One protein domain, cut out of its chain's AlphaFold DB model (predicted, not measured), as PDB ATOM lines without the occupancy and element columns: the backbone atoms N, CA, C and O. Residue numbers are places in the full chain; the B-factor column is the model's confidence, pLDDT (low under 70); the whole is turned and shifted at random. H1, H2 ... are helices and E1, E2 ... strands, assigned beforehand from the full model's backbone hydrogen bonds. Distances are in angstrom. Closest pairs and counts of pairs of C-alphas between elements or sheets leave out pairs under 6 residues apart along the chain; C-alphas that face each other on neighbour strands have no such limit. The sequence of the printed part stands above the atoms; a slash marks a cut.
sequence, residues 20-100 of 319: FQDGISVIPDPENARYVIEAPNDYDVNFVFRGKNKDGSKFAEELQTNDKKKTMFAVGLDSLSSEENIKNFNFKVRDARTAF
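Overview. This is residues 20 to 100 of the 319 residues of an uncharacterized protein of Burkholderia stagnalis (UniProt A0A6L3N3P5). A strongly twisted wall of four antiparallel strands has one long helix, H3, laid lengthwise over the E1 and E2 part of one face, and the other face is bare. The short helix H1 packs on the last residues of H3, 96 to 100, and the short helix H2 makes the turn from E4 into H3. The printed part has 81 residues, with named elements in the order E1, E2, H1, E3, E4, H2, H3, and the sheet runs E1, E2, E4, E3. The class is mixed, helices and strands. The whole is compact and rounded, with a radius of gyration of the C-alphas of 11.8 A and spans of 32 by 27 by 23 A.

Arrangement. The sheet holds, strand beside strand, E1, residues 24 to 29, E2, residues 34 to 40, E4, residues 70 to 76, and E3, residues 61 to 63; E1 and E3 are its edge strands. From edge to edge the strands' lines turn by 85 degrees, and the sheet is only just strongly twisted, with C-alphas up to 4.4 A off its best plane. E1 and E2, a hairpin, are antiparallel at 156 degrees, with N 27 and O 36 within hydrogen-bond range at 2.8 A. E2 and E4 are antiparallel at 160 degrees, with N 37 and O 73 at 2.8 A. E3 and E4, also a hairpin, are antiparallel at 137 degrees, with N 63 and O 72 at 2.8 A. H3, residues 83 to 100, is on one face of the sheet, an arrangement of two layers, at a height over the sheet of 10.0 A. It lies over E1 and E2 and runs along the strands, at 3 degrees to E1 on the local plane; its closest C-alphas to E1 are those of Arg 97 and Ile 24, 6.1 A apart. H1, residues 43 to 46, only grazes the sheet and touches H3 at its residues 96 to 100 alone, the closest C-alphas being those of Val 45 and Ala 96, 4.8 A apart. H2, residues 77 to 80, only grazes the sheet and only just touches H3, only at the corner, with 3 pairs of C-alphas within 8 A, closest Leu 80 and Ile 86 at 5.4 A. E2, H1 and E3 form a split strand-helix-strand unit, two strands running the same way with E4 between them, and its crossover is right-handed. In H3 every O i to N i+4 pair is within hydrogen-bond range; H1 and H2 are too short for such a pair.

Along the chain. E1 begins at C-alpha 24, (40.711, -34.435, -1.182), and is 15.6 A long. E2 is 19.7 A and E4 19.9 A from first to last C-alpha. H3 is 25.8 A long and ends at C-alpha 100, (36.206, -32.701, 5.669).

Size, cuts and confidence. The C-alphas of Lys 68 and Glu 83, the two farthest apart, are 33.8 A apart. The printed part has no cut. The link from H1 to E3, residues 47 to 60, is long. The mean pLDDT of the printed part is 92.0, and no printed residue is under 70.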
ATOM      1  N   PHE A  20      42.138 -31.761  -7.066       95.19
ATOM      2  CA  PHE A  20      42.044 -31.377  -5.660       95.19
ATOM      3  C   PHE A  20      40.811 -30.514  -5.417       95.19
ATOM      4  O   PHE A  20      40.609 -29.500  -6.083       95.19
ATOM      5  N   GLN A  21      40.006 -30.907  -4.436       93.50
ATOM      6  CA  GLN A  21      38.877 -30.120  -3.967       93.50
ATOM      7  C   GLN A  21      38.547 -30.514  -2.524       93.50
ATOM      8  O   GLN A  21      38.550 -31.702  -2.196       93.50
ATOM      9  N   ASP A  22      38.245 -29.522  -1.682       91.44
ATOM     10  CA  ASP A  22      37.787 -29.700  -0.296       91.44
ATOM     11  C   ASP A  22      38.672 -30.667   0.513       91.44
ATOM     12  O   ASP A  22      38.186 -31.565   1.198       91.44
ATOM     13  N   GLY A  23      39.994 -30.513   0.390       90.81
ATOM     14  CA  GLY A  23      40.974 -31.322   1.119       90.81
ATOM     15  C   GLY A  23      41.246 -32.713   0.535       90.81
ATOM     16  O   GLY A  23      42.095 -33.414   1.077       90.81
ATOM     17  N   ILE A  24      40.578 -33.109  -0.557       96.75
ATOM     18  CA  ILE A  24      40.711 -34.435  -1.182       96.75
ATOM     19  C   ILE A  24      41.166 -34.307  -2.639       96.75
ATOM     20  O   ILE A  24      40.487 -33.671  -3.455       96.75
ATOM     21  N   SER A  25      42.265 -34.975  -2.993       96.94
ATOM     22  CA  SER A  25      42.734 -35.091  -4.378       96.94
ATOM     23  C   SER A  25      42.336 -36.427  -4.981       96.94
ATOM     24  O   SER A  25      42.532 -37.469  -4.366       96.94
ATOM     25  N   VAL A  26      41.842 -36.406  -6.218       97.69
ATOM     26  CA  VAL A  26      41.685 -37.603  -7.052       97.69
ATOM     27  C   VAL A  26      42.667 -37.512  -8.214       97.69
ATOM     28  O   VAL A  26      42.550 -36.631  -9.067       97.69
ATOM     29  N   ILE A  27      43.641 -38.413  -8.233       96.81
ATOM     30  CA  ILE A  27      44.803 -38.384  -9.120       96.81
ATOM     31  C   ILE A  27      44.726 -39.605 -10.048       96.81
ATOM     32  O   ILE A  27      44.676 -40.731  -9.552       96.81
ATOM     33  N   PRO A  28      44.679 -39.425 -11.379       95.50
ATOM     34  CA  PRO A  28      44.812 -40.546 -12.303       95.50
ATOM     35  C   PRO A  28      46.237 -41.110 -12.239       95.50
ATOM     36  O   PRO A  28      47.204 -40.355 -12.309       95.50
ATOM     37  N   ASP A  29      46.360 -42.430 -12.134       95.44
ATOM     38  CA  ASP A  29      47.628 -43.164 -12.138       95.44
ATOM     39  C   ASP A  29      47.570 -44.215 -13.264       95.44
ATOM     40  O   ASP A  29      47.235 -45.384 -13.028       95.44
ATOM     41  N   PRO A  30      47.790 -43.784 -14.524       92.38
ATOM     42  CA  PRO A  30      47.637 -44.649 -15.688       92.38
ATOM     43  C   PRO A  30      48.682 -45.767 -15.727       92.38
ATOM     44  O   PRO A  30      48.380 -46.845 -16.231       92.38
ATOM     45  N   GLU A  31      49.874 -45.542 -15.165       94.69
ATOM     46  CA  GLU A  31      50.959 -46.531 -15.120       94.69
ATOM     47  C   GLU A  31      50.556 -47.782 -14.332       94.69
ATOM     48  O   GLU A  31      50.914 -48.896 -14.704       94.69
ATOM     49  N   ASN A  32      49.756 -47.600 -13.280       94.25
ATOM     50  CA  ASN A  32      49.257 -48.683 -12.435       94.25
ATOM     51  C   ASN A  32      47.771 -48.997 -12.683       94.25
ATOM     52  O   ASN A  32      47.140 -49.641 -11.844       94.25
ATOM     53  N   ALA A  33      47.202 -48.514 -13.796       94.50
ATOM     54  CA  ALA A  33      45.803 -48.709 -14.180       94.50
ATOM     55  C   ALA A  33      44.808 -48.438 -13.031       94.50
ATOM     56  O   ALA A  33      43.912 -49.242 -12.749       94.50
ATOM     57  N   ARG A  34      44.959 -47.298 -12.342       95.75
ATOM     58  CA  ARG A  34      44.143 -46.956 -11.165       95.75
ATOM     59  C   ARG A  34      43.909 -45.455 -11.005       95.75
ATOM     60  O   ARG A  34      44.515 -44.622 -11.674       95.75
ATOM     61  N   TYR A  35      43.037 -45.116 -10.064       97.12
ATOM     62  CA  TYR A  35      42.951 -43.784  -9.477       97.12
ATOM     63  C   TYR A  35      43.457 -43.817  -8.041       97.12
ATOM     64  O   TYR A  35      43.153 -44.737  -7.281       97.12
ATOM     65  N   VAL A  36      44.200 -42.781  -7.671       97.38
ATOM     66  CA  VAL A  36      44.708 -42.562  -6.323       97.38
ATOM     67  C   VAL A  36      43.922 -41.428  -5.682       97.38
ATOM     68  O   VAL A  36      43.800 -40.339  -6.237       97.38
ATOM     69  N   ILE A  37      43.379 -41.686  -4.501       97.81
ATOM     70  CA  ILE A  37      42.705 -40.701  -3.668       97.81
ATOM     71  C   ILE A  37      43.677 -40.306  -2.564       97.81
ATOM     72  O   ILE A  37      44.042 -41.142  -1.742       97.81
ATOM     73  N   GLU A  38      44.085 -39.046  -2.538       96.81
ATOM     74  CA  GLU A  38      44.876 -38.478  -1.449       96.81
ATOM     75  C   GLU A  38      43.954 -37.687  -0.517       96.81
ATOM     76  O   GLU A  38      43.197 -36.821  -0.963       96.81
ATOM     77  N   ALA A  39      44.019 -37.990   0.777       95.94
ATOM     78  CA  ALA A  39      43.185 -37.392   1.812       95.94
ATOM     79  C   ALA A  39      44.012 -37.112   3.081       95.94
ATOM     80  O   ALA A  39      45.054 -37.748   3.283       95.94
ATOM     81  N   PRO A  40      43.584 -36.187   3.961       94.44
ATOM     82  CA  PRO A  40      44.193 -36.035   5.278       94.44
ATOM     83  C   PRO A  40      44.080 -37.339   6.074       94.44
ATOM     84  O   PRO A  40      43.117 -38.089   5.925       94.44
ATOM     85  N   ASN A  41      45.049 -37.604   6.949       91.69
ATOM     86  CA  ASN A  41      45.032 -38.767   7.833       91.69
ATOM     87  C   ASN A  41      43.990 -38.586   8.946       91.69
ATOM     88  O   ASN A  41      44.307 -38.242  10.084       91.69
ATOM     89  N   ASP A  42      42.727 -38.787   8.586       89.31
ATOM     90  CA  ASP A  42      41.580 -38.558   9.440       89.31
ATOM     91  C   ASP A  42      40.555 -39.678   9.265       89.31
ATOM     92  O   ASP A  42      40.051 -39.928   8.171       89.31
ATOM     93  N   TYR A  43      40.236 -40.368  10.360       86.81
ATOM     94  CA  TYR A  43      39.316 -41.502  10.315       86.81
ATOM     95  C   TYR A  43      37.941 -41.124   9.751       86.81
ATOM     96  O   TYR A  43      37.392 -41.893   8.969       86.81
ATOM     97  N   ASP A  44      37.396 -39.960  10.120       85.75
ATOM     98  CA  ASP A  44      36.047 -39.555   9.717       85.75
ATOM     99  C   ASP A  44      35.963 -39.261   8.220       85.75
ATOM    100  O   ASP A  44      34.964 -39.576   7.578       85.75
ATOM    101  N   VAL A  45      37.030 -38.684   7.667       91.19
ATOM    102  CA  VAL A  45      37.149 -38.380   6.237       91.19
ATOM    103  C   VAL A  45      37.375 -39.658   5.432       91.19
ATOM    104  O   VAL A  45      36.780 -39.854   4.374       91.19
ATOM    105  N   ASN A  46      38.206 -40.560   5.952       92.25
ATOM    106  CA  ASN A  46      38.667 -41.743   5.230       92.25
ATOM    107  C   ASN A  46      37.738 -42.954   5.355       92.25
ATOM    108  O   ASN A  46      37.880 -43.924   4.604       92.25
ATOM    109  N   PHE A  47      36.794 -42.929   6.301       87.88
ATOM    110  CA  PHE A  47      35.898 -44.046   6.600       87.88
ATOM    111  C   PHE A  47      35.202 -44.601   5.346       87.88
ATOM    112  O   PHE A  47      35.107 -45.817   5.169       87.88
ATOM    113  N   VAL A  48      34.789 -43.721   4.432       90.25
ATOM    114  CA  VAL A  48      34.063 -44.082   3.205       90.25
ATOM    115  C   VAL A  48      34.882 -44.935   2.230       90.25
ATOM    116  O   VAL A  48      34.300 -45.737   1.488       90.25
ATOM    117  N   PHE A  49      36.213 -44.808   2.253       94.00
ATOM    118  CA  PHE A  49      37.136 -45.552   1.388       94.00
ATOM    119  C   PHE A  49      37.537 -46.903   1.981       94.00
ATOM    120  O   PHE A  49      37.798 -47.849   1.244       94.00
ATOM    121  N   ARG A  50      37.501 -47.021   3.312       90.00
ATOM    122  CA  ARG A  50      37.744 -48.277   4.042       90.00
ATOM    123  C   ARG A  50      36.542 -49.231   4.022       90.00
ATOM    124  O   ARG A  50      36.636 -50.355   4.515       90.00
ATOM    125  N   GLY A  51      35.412 -48.783   3.475       84.06
ATOM    126  CA  GLY A  51      34.204 -49.585   3.307       84.06
ATOM    127  C   GLY A  51      34.340 -50.706   2.268       84.06
ATOM    128  O   GLY A  51      35.300 -50.779   1.499       84.06
ATOM    129  N   LYS A  52      33.331 -51.578   2.238       84.50
ATOM    130  CA  LYS A  52      33.202 -52.655   1.250       84.50
ATOM    131  C   LYS A  52      32.241 -52.268   0.125       84.50
ATOM    132  O   LYS A  52      31.351 -51.440   0.321       84.50
ATOM    133  N   ASN A  53      32.427 -52.880  -1.035       79.94
ATOM    134  CA  ASN A  53      31.479 -52.878  -2.143       79.94
ATOM    135  C   ASN A  53      30.276 -53.788  -1.835       79.94
ATOM    136  O   ASN A  53      30.277 -54.528  -0.848       79.94
ATOM    137  N   LYS A  54      29.239 -53.737  -2.685       77.12
ATOM    138  CA  LYS A  54      28.018 -54.559  -2.540       77.12
ATOM    139  C   LYS A  54      28.308 -56.063  -2.530       77.12
ATOM    140  O   LYS A  54      27.609 -56.814  -1.862       77.12
ATOM    141  N   ASP A  55      29.346 -56.479  -3.245       79.25
ATOM    142  CA  ASP A  55      29.834 -57.858  -3.332       79.25
ATOM    143  C   ASP A  55      30.724 -58.275  -2.139       79.25
ATOM    144  O   ASP A  55      31.197 -59.406  -2.077       79.25
ATOM    145  N   GLY A  56      30.967 -57.376  -1.178       80.06
ATOM    146  CA  GLY A  56      31.805 -57.625  -0.006       80.06
ATOM    147  C   GLY A  56      33.310 -57.435  -0.233       80.06
ATOM    148  O   GLY A  56      34.070 -57.526   0.741       80.06
ATOM    149  N   SER A  57      33.745 -57.125  -1.460       84.31
ATOM    150  CA  SER A  57      35.134 -56.762  -1.763       84.31
ATOM    151  C   SER A  57      35.504 -55.412  -1.135       84.31
ATOM    152  O   SER A  57      34.634 -54.603  -0.799       84.31
ATOM    153  N   LYS A  58      36.798 -55.151  -0.918       87.88
ATOM    154  CA  LYS A  58      37.250 -53.824  -0.461       87.88
ATOM    155  C   LYS A  58      36.991 -52.802  -1.566       87.88
ATOM    156  O   LYS A  58      37.276 -53.083  -2.723       87.88
ATOM    157  N   PHE A  59      36.492 -51.618  -1.205       92.06
ATOM    158  CA  PHE A  59      36.307 -50.542  -2.181       92.06
ATOM    159  C   PHE A  59      37.648 -50.004  -2.702       92.06
ATOM    160  O   PHE A  59      37.800 -49.799  -3.903       92.06
ATOM    161  N   ALA A  60      38.602 -49.775  -1.798       95.31
ATOM    162  CA  ALA A  60      39.923 -49.261  -2.125       95.31
ATOM    163  C   ALA A  60      41.018 -49.965  -1.313       95.31
ATOM    164  O   ALA A  60      40.778 -50.470  -0.211       95.31
ATOM    165  N   GLU A  61      42.231 -49.967  -1.854       94.94
ATOM    166  CA  GLU A  61      43.440 -50.403  -1.163       94.94
ATOM    167  C   GLU A  61      44.135 -49.200  -0.516       94.94
ATOM    168  O   GLU A  61      44.386 -48.200  -1.180       94.94
ATOM    169  N   GLU A  62      44.444 -49.270   0.778       95.25
ATOM    170  CA  GLU A  62      45.199 -48.212   1.459       95.25
ATOM    171  C   GLU A  62      46.688 -48.348   1.110       95.25
ATOM    172  O   GLU A  62      47.312 -49.369   1.398       95.25
ATOM    173  N   LEU A  63      47.245 -47.322   0.467       94.31
ATOM    174  CA  LEU A  63      48.645 -47.271   0.067       94.31
ATOM    175  C   LEU A  63      49.511 -46.793   1.234       94.31
ATOM    176  O   LEU A  63      49.144 -45.875   1.972       94.31
ATOM    177  N   GLN A  64      50.698 -47.384   1.367       90.44
ATOM    178  CA  GLN A  64      51.694 -46.914   2.323       90.44
ATOM    179  C   GLN A  64      52.173 -45.515   1.931       90.44
ATOM    180  O   GLN A  64      52.544 -45.270   0.784       90.44
ATOM    181  N   THR A  65      52.186 -44.607   2.901       86.94
ATOM    182  CA  THR A  65      52.687 -43.243   2.734       86.94
ATOM    183  C   THR A  65      53.678 -42.913   3.837       86.94
ATOM    184  O   THR A  65      53.498 -43.285   4.997       86.94
ATOM    185  N   ASN A  66      54.733 -42.187   3.469       86.88
ATOM    186  CA  ASN A  66      55.708 -41.666   4.425       86.88
ATOM    187  C   ASN A  66      55.189 -40.408   5.144       86.88
ATOM    188  O   ASN A  66      55.737 -40.013   6.175       86.88
ATOM    189  N   ASP A  67      54.130 -39.777   4.626       89.06
ATOM    190  CA  ASP A  67      53.523 -38.597   5.231       89.06
ATOM    191  C   ASP A  67      52.445 -38.993   6.245       89.06
ATOM    192  O   ASP A  67      51.320 -39.341   5.894       89.06
ATOM    193  N   LYS A  68      52.769 -38.858   7.535       86.75
ATOM    194  CA  LYS A  68      51.850 -39.149   8.649       86.75
ATOM    195  C   LYS A  68      50.599 -38.265   8.667       86.75
ATOM    196  O   LYS A  68      49.656 -38.588   9.390       86.75
ATOM    197  N   LYS A  69      50.585 -37.146   7.935       90.81
ATOM    198  CA  LYS A  69      49.431 -36.239   7.841       90.81
ATOM    199  C   LYS A  69      48.464 -36.621   6.729       90.81
ATOM    200  O   LYS A  69      47.385 -36.036   6.664       90.81
ATOM    201  N   LYS A  70      48.824 -37.581   5.878       92.94
ATOM    202  CA  LYS A  70      48.024 -37.998   4.732       92.94
ATOM    203  C   LYS A  70      47.776 -39.497   4.751       92.94
ATOM    204  O   LYS A  70      48.450 -40.265   5.427       92.94
ATOM    205  N   THR A  71      46.787 -39.893   3.978       95.25
ATOM    206  CA  THR A  71      46.450 -41.276   3.652       95.25
ATOM    207  C   THR A  71      46.138 -41.333   2.173       95.25
ATOM    208  O   THR A  71      45.560 -40.390   1.625       95.25
ATOM    209  N   MET A  72      46.511 -42.434   1.536       96.75
ATOM    210  CA  MET A  72      46.303 -42.628   0.110       96.75
ATOM    211  C   MET A  72      45.512 -43.910  -0.116       96.75
ATOM    212  O   MET A  72      45.787 -44.926   0.516       96.75
ATOM    213  N   PHE A  73      44.532 -43.861  -1.012       97.44
ATOM    214  CA  PHE A  73      43.695 -45.003  -1.366       97.44
ATOM    215  C   PHE A  73      43.737 -45.237  -2.873       97.44
ATOM    216  O   PHE A  73      43.524 -44.310  -3.646       97.44
ATOM    217  N   ALA A  74      43.992 -46.469  -3.297       97.00
ATOM    218  CA  ALA A  74      43.977 -46.887  -4.690       97.00
ATOM    219  C   ALA A  74      42.654 -47.570  -5.046       97.00
ATOM    220  O   ALA A  74      42.196 -48.465  -4.337       97.00
ATOM    221  N   VAL A  75      42.078 -47.183  -6.184       96.19
ATOM    222  CA  VAL A  75      40.924 -47.849  -6.800       96.19
ATOM    223  C   VAL A  75      41.296 -48.231  -8.228       96.19
ATOM    224  O   VAL A  75      41.548 -47.354  -9.056       96.19
ATOM    225  N   GLY A  76      41.365 -49.532  -8.509       94.44
ATOM    226  CA  GLY A  76      41.711 -50.047  -9.837       94.44
ATOM    227  C   GLY A  76      40.661 -49.692 -10.890       94.44
ATOM    228  O   GLY A  76      39.468 -49.609 -10.586       94.44
ATOM    229  N   LEU A  77      41.093 -49.500 -12.139       91.62
ATOM    230  CA  LEU A  77      40.193 -49.184 -13.255       91.62
ATOM    231  C   LEU A  77      39.156 -50.286 -13.506       91.62
ATOM    232  O   LEU A  77      38.015 -49.972 -13.839       91.62
ATOM    233  N   ASP A  78      39.499 -51.552 -13.258       90.00
ATOM    234  CA  ASP A  78      38.567 -52.681 -13.384       90.00
ATOM    235  C   ASP A  78      37.363 -52.540 -12.442       90.00
ATOM    236  O   ASP A  78      36.218 -52.819 -12.813       90.00
ATOM    237  N   SER A  79      37.594 -52.012 -11.235       87.88
ATOM    238  CA  SER A  79      36.544 -51.702 -10.260       87.88
ATOM    239  C   SER A  79      35.691 -50.498 -10.667       87.88
ATOM    240  O   SER A  79      34.659 -50.260 -10.049       87.88
ATOM    241  N   LEU A  80      36.080 -49.760 -11.710       90.00
ATOM    242  CA  LEU A  80      35.402 -48.579 -12.259       90.00
ATOM    243  C   LEU A  80      34.853 -48.831 -13.675       90.00
ATOM    244  O   LEU A  80      34.550 -47.892 -14.404       90.00
ATOM    245  N   SER A  81      34.696 -50.100 -14.054       87.69
ATOM    246  CA  SER A  81      34.265 -50.540 -15.389       87.69
ATOM    247  C   SER A  81      32.801 -50.236 -15.740       87.69
ATOM    248  O   SER A  81      32.440 -50.266 -16.915       87.69
ATOM    249  N   SER A  82      31.950 -49.930 -14.755       90.25
ATOM    250  CA  SER A  82      30.527 -49.638 -14.963       90.25
ATOM    251  C   SER A  82      30.152 -48.221 -14.533       90.25
ATOM    252  O   SER A  82      30.751 -47.635 -13.628       90.25
ATOM    253  N   GLU A  83      29.097 -47.677 -15.143       92.44
ATOM    254  CA  GLU A  83      28.567 -46.356 -14.790       92.44
ATOM    255  C   GLU A  83      28.134 -46.284 -13.314       92.44
ATOM    256  O   GLU A  83      28.343 -45.271 -12.644       92.44
ATOM    257  N   GLU A  84      27.572 -47.374 -12.784       90.88
ATOM    258  CA  GLU A  84      27.199 -47.492 -11.371       90.88
ATOM    259  C   GLU A  84      28.430 -47.426 -10.458       90.88
ATOM    260  O   GLU A  84      28.414 -46.708  -9.454       90.88
ATOM    261  N   ASN A  85      29.521 -48.098 -10.827       90.94
ATOM    262  CA  ASN A  85      30.758 -48.079 -10.054       90.94
ATOM    263  C   ASN A  85      31.425 -46.698 -10.071       90.94
ATOM    264  O   ASN A  85      31.876 -46.224  -9.027       90.94
ATOM    265  N   ILE A  86      31.418 -46.006 -11.216       93.31
ATOM    266  CA  ILE A  86      31.911 -44.623 -11.322       93.31
ATOM    267  C   ILE A  86      31.051 -43.674 -10.475       93.31
ATOM    268  O   ILE A  86      31.578 -42.821  -9.758       93.31
ATOM    269  N   LYS A  87      29.721 -43.830 -10.503       93.06
ATOM    270  CA  LYS A  87      28.804 -43.062  -9.647       93.06
ATOM    271  C   LYS A  87      29.074 -43.314  -8.162       93.06
ATOM    272  O   LYS A  87      29.145 -42.351  -7.401       93.06
ATOM    273  N   ASN A  88      29.280 -44.567  -7.755       91.81
ATOM    274  CA  ASN A  88      29.631 -44.932  -6.379       91.81
ATOM    275  C   ASN A  88      30.990 -44.347  -5.954       91.81
ATOM    276  O   ASN A  88      31.108 -43.789  -4.863       91.81
ATOM    277  N   PHE A  89      31.998 -44.398  -6.830       94.94
ATOM    278  CA  PHE A  89      33.296 -43.760  -6.605       94.94
ATOM    279  C   PHE A  89      33.145 -42.254  -6.360       94.94
ATOM    280  O   PHE A  89      33.557 -41.745  -5.316       94.94
ATOM    281  N   ASN A  90      32.486 -41.546  -7.282       95.44
ATOM    282  CA  ASN A  90      32.261 -40.105  -7.173       95.44
ATOM    283  C   ASN A  90      31.438 -39.752  -5.925       95.44
ATOM    284  O   ASN A  90      31.712 -38.747  -5.270       95.44
ATOM    285  N   PHE A  91      30.450 -40.581  -5.573       94.00
ATOM    286  CA  PHE A  91      29.665 -40.418  -4.354       94.00
ATOM    287  C   PHE A  91      30.551 -40.485  -3.107       94.00
ATOM    288  O   PHE A  91      30.484 -39.577  -2.284       94.00
ATOM    289  N   LYS A  92      31.421 -41.497  -2.993       94.88
ATOM    290  CA  LYS A  92      32.347 -41.646  -1.858       94.88
ATOM    291  C   LYS A  92      33.346 -40.496  -1.767       94.88
ATOM    292  O   LYS A  92      33.563 -39.973  -0.681       94.88
ATOM    293  N   VAL A  93      33.907 -40.051  -2.893       96.38
ATOM    294  CA  VAL A  93      34.794 -38.873  -2.925       96.38
ATOM    295  C   VAL A  93      34.056 -37.623  -2.443       96.38
ATOM    296  O   VAL A  93      34.567 -36.889  -1.598       96.38
ATOM    297  N   ARG A  94      32.836 -37.386  -2.935       95.69
ATOM    298  CA  ARG A  94      32.001 -36.257  -2.501       95.69
ATOM    299  C   ARG A  94      31.666 -36.333  -1.011       95.69
ATOM    300  O   ARG A  94      31.637 -35.299  -0.347       95.69
ATOM    301  N   ASP A  95      31.404 -37.527  -0.492       93.69
ATOM    302  CA  ASP A  95      31.089 -37.740   0.919       93.69
ATOM    303  C   ASP A  95      32.303 -37.437   1.814       93.69
ATOM    304  O   ASP A  95      32.192 -36.646   2.750       93.69
ATOM    305  N   ALA A  96      33.498 -37.918   1.444       94.94
ATOM    306  CA  ALA A  96      34.751 -37.569   2.123       94.94
ATOM    307  C   ALA A  96      35.018 -36.052   2.124       94.94
ATOM    308  O   ALA A  96      35.325 -35.471   3.167       94.94
ATOM    309  N   ARG A  97      34.839 -35.388   0.973       95.50
ATOM    310  CA  ARG A  97      34.947 -33.921   0.839       95.50
ATOM    311  C   ARG A  97      33.959 -33.192   1.747       95.50
ATOM    312  O   ARG A  97      34.318 -32.249   2.450       95.50
ATOM    313  N   THR A  98      32.712 -33.661   1.777       92.62
ATOM    314  CA  THR A  98      31.659 -33.092   2.626       92.62
ATOM    315  C   THR A  98      31.999 -33.251   4.105       92.62
ATOM    316  O   THR A  98      31.860 -32.290   4.866       92.62
ATOM    317  N   ALA A  99      32.479 -34.427   4.513       90.81
ATOM    318  CA  ALA A  99      32.917 -34.689   5.878       90.81
ATOM    319  C   ALA A  99      34.082 -33.776   6.286       90.81
ATOM    320  O   ALA A  99      34.021 -33.149   7.344       90.81
ATOM    321  N   PHE A 100      35.094 -33.620   5.425       93.31
ATOM    322  CA  PHE A 100      36.206 -32.701   5.669       93.31
ATOM    323  C   PHE A 100      35.720 -31.256   5.843       93.31
ATOM    324  O   PHE A 100      36.028 -30.613   6.847       93.31
TER     325      PHE A 100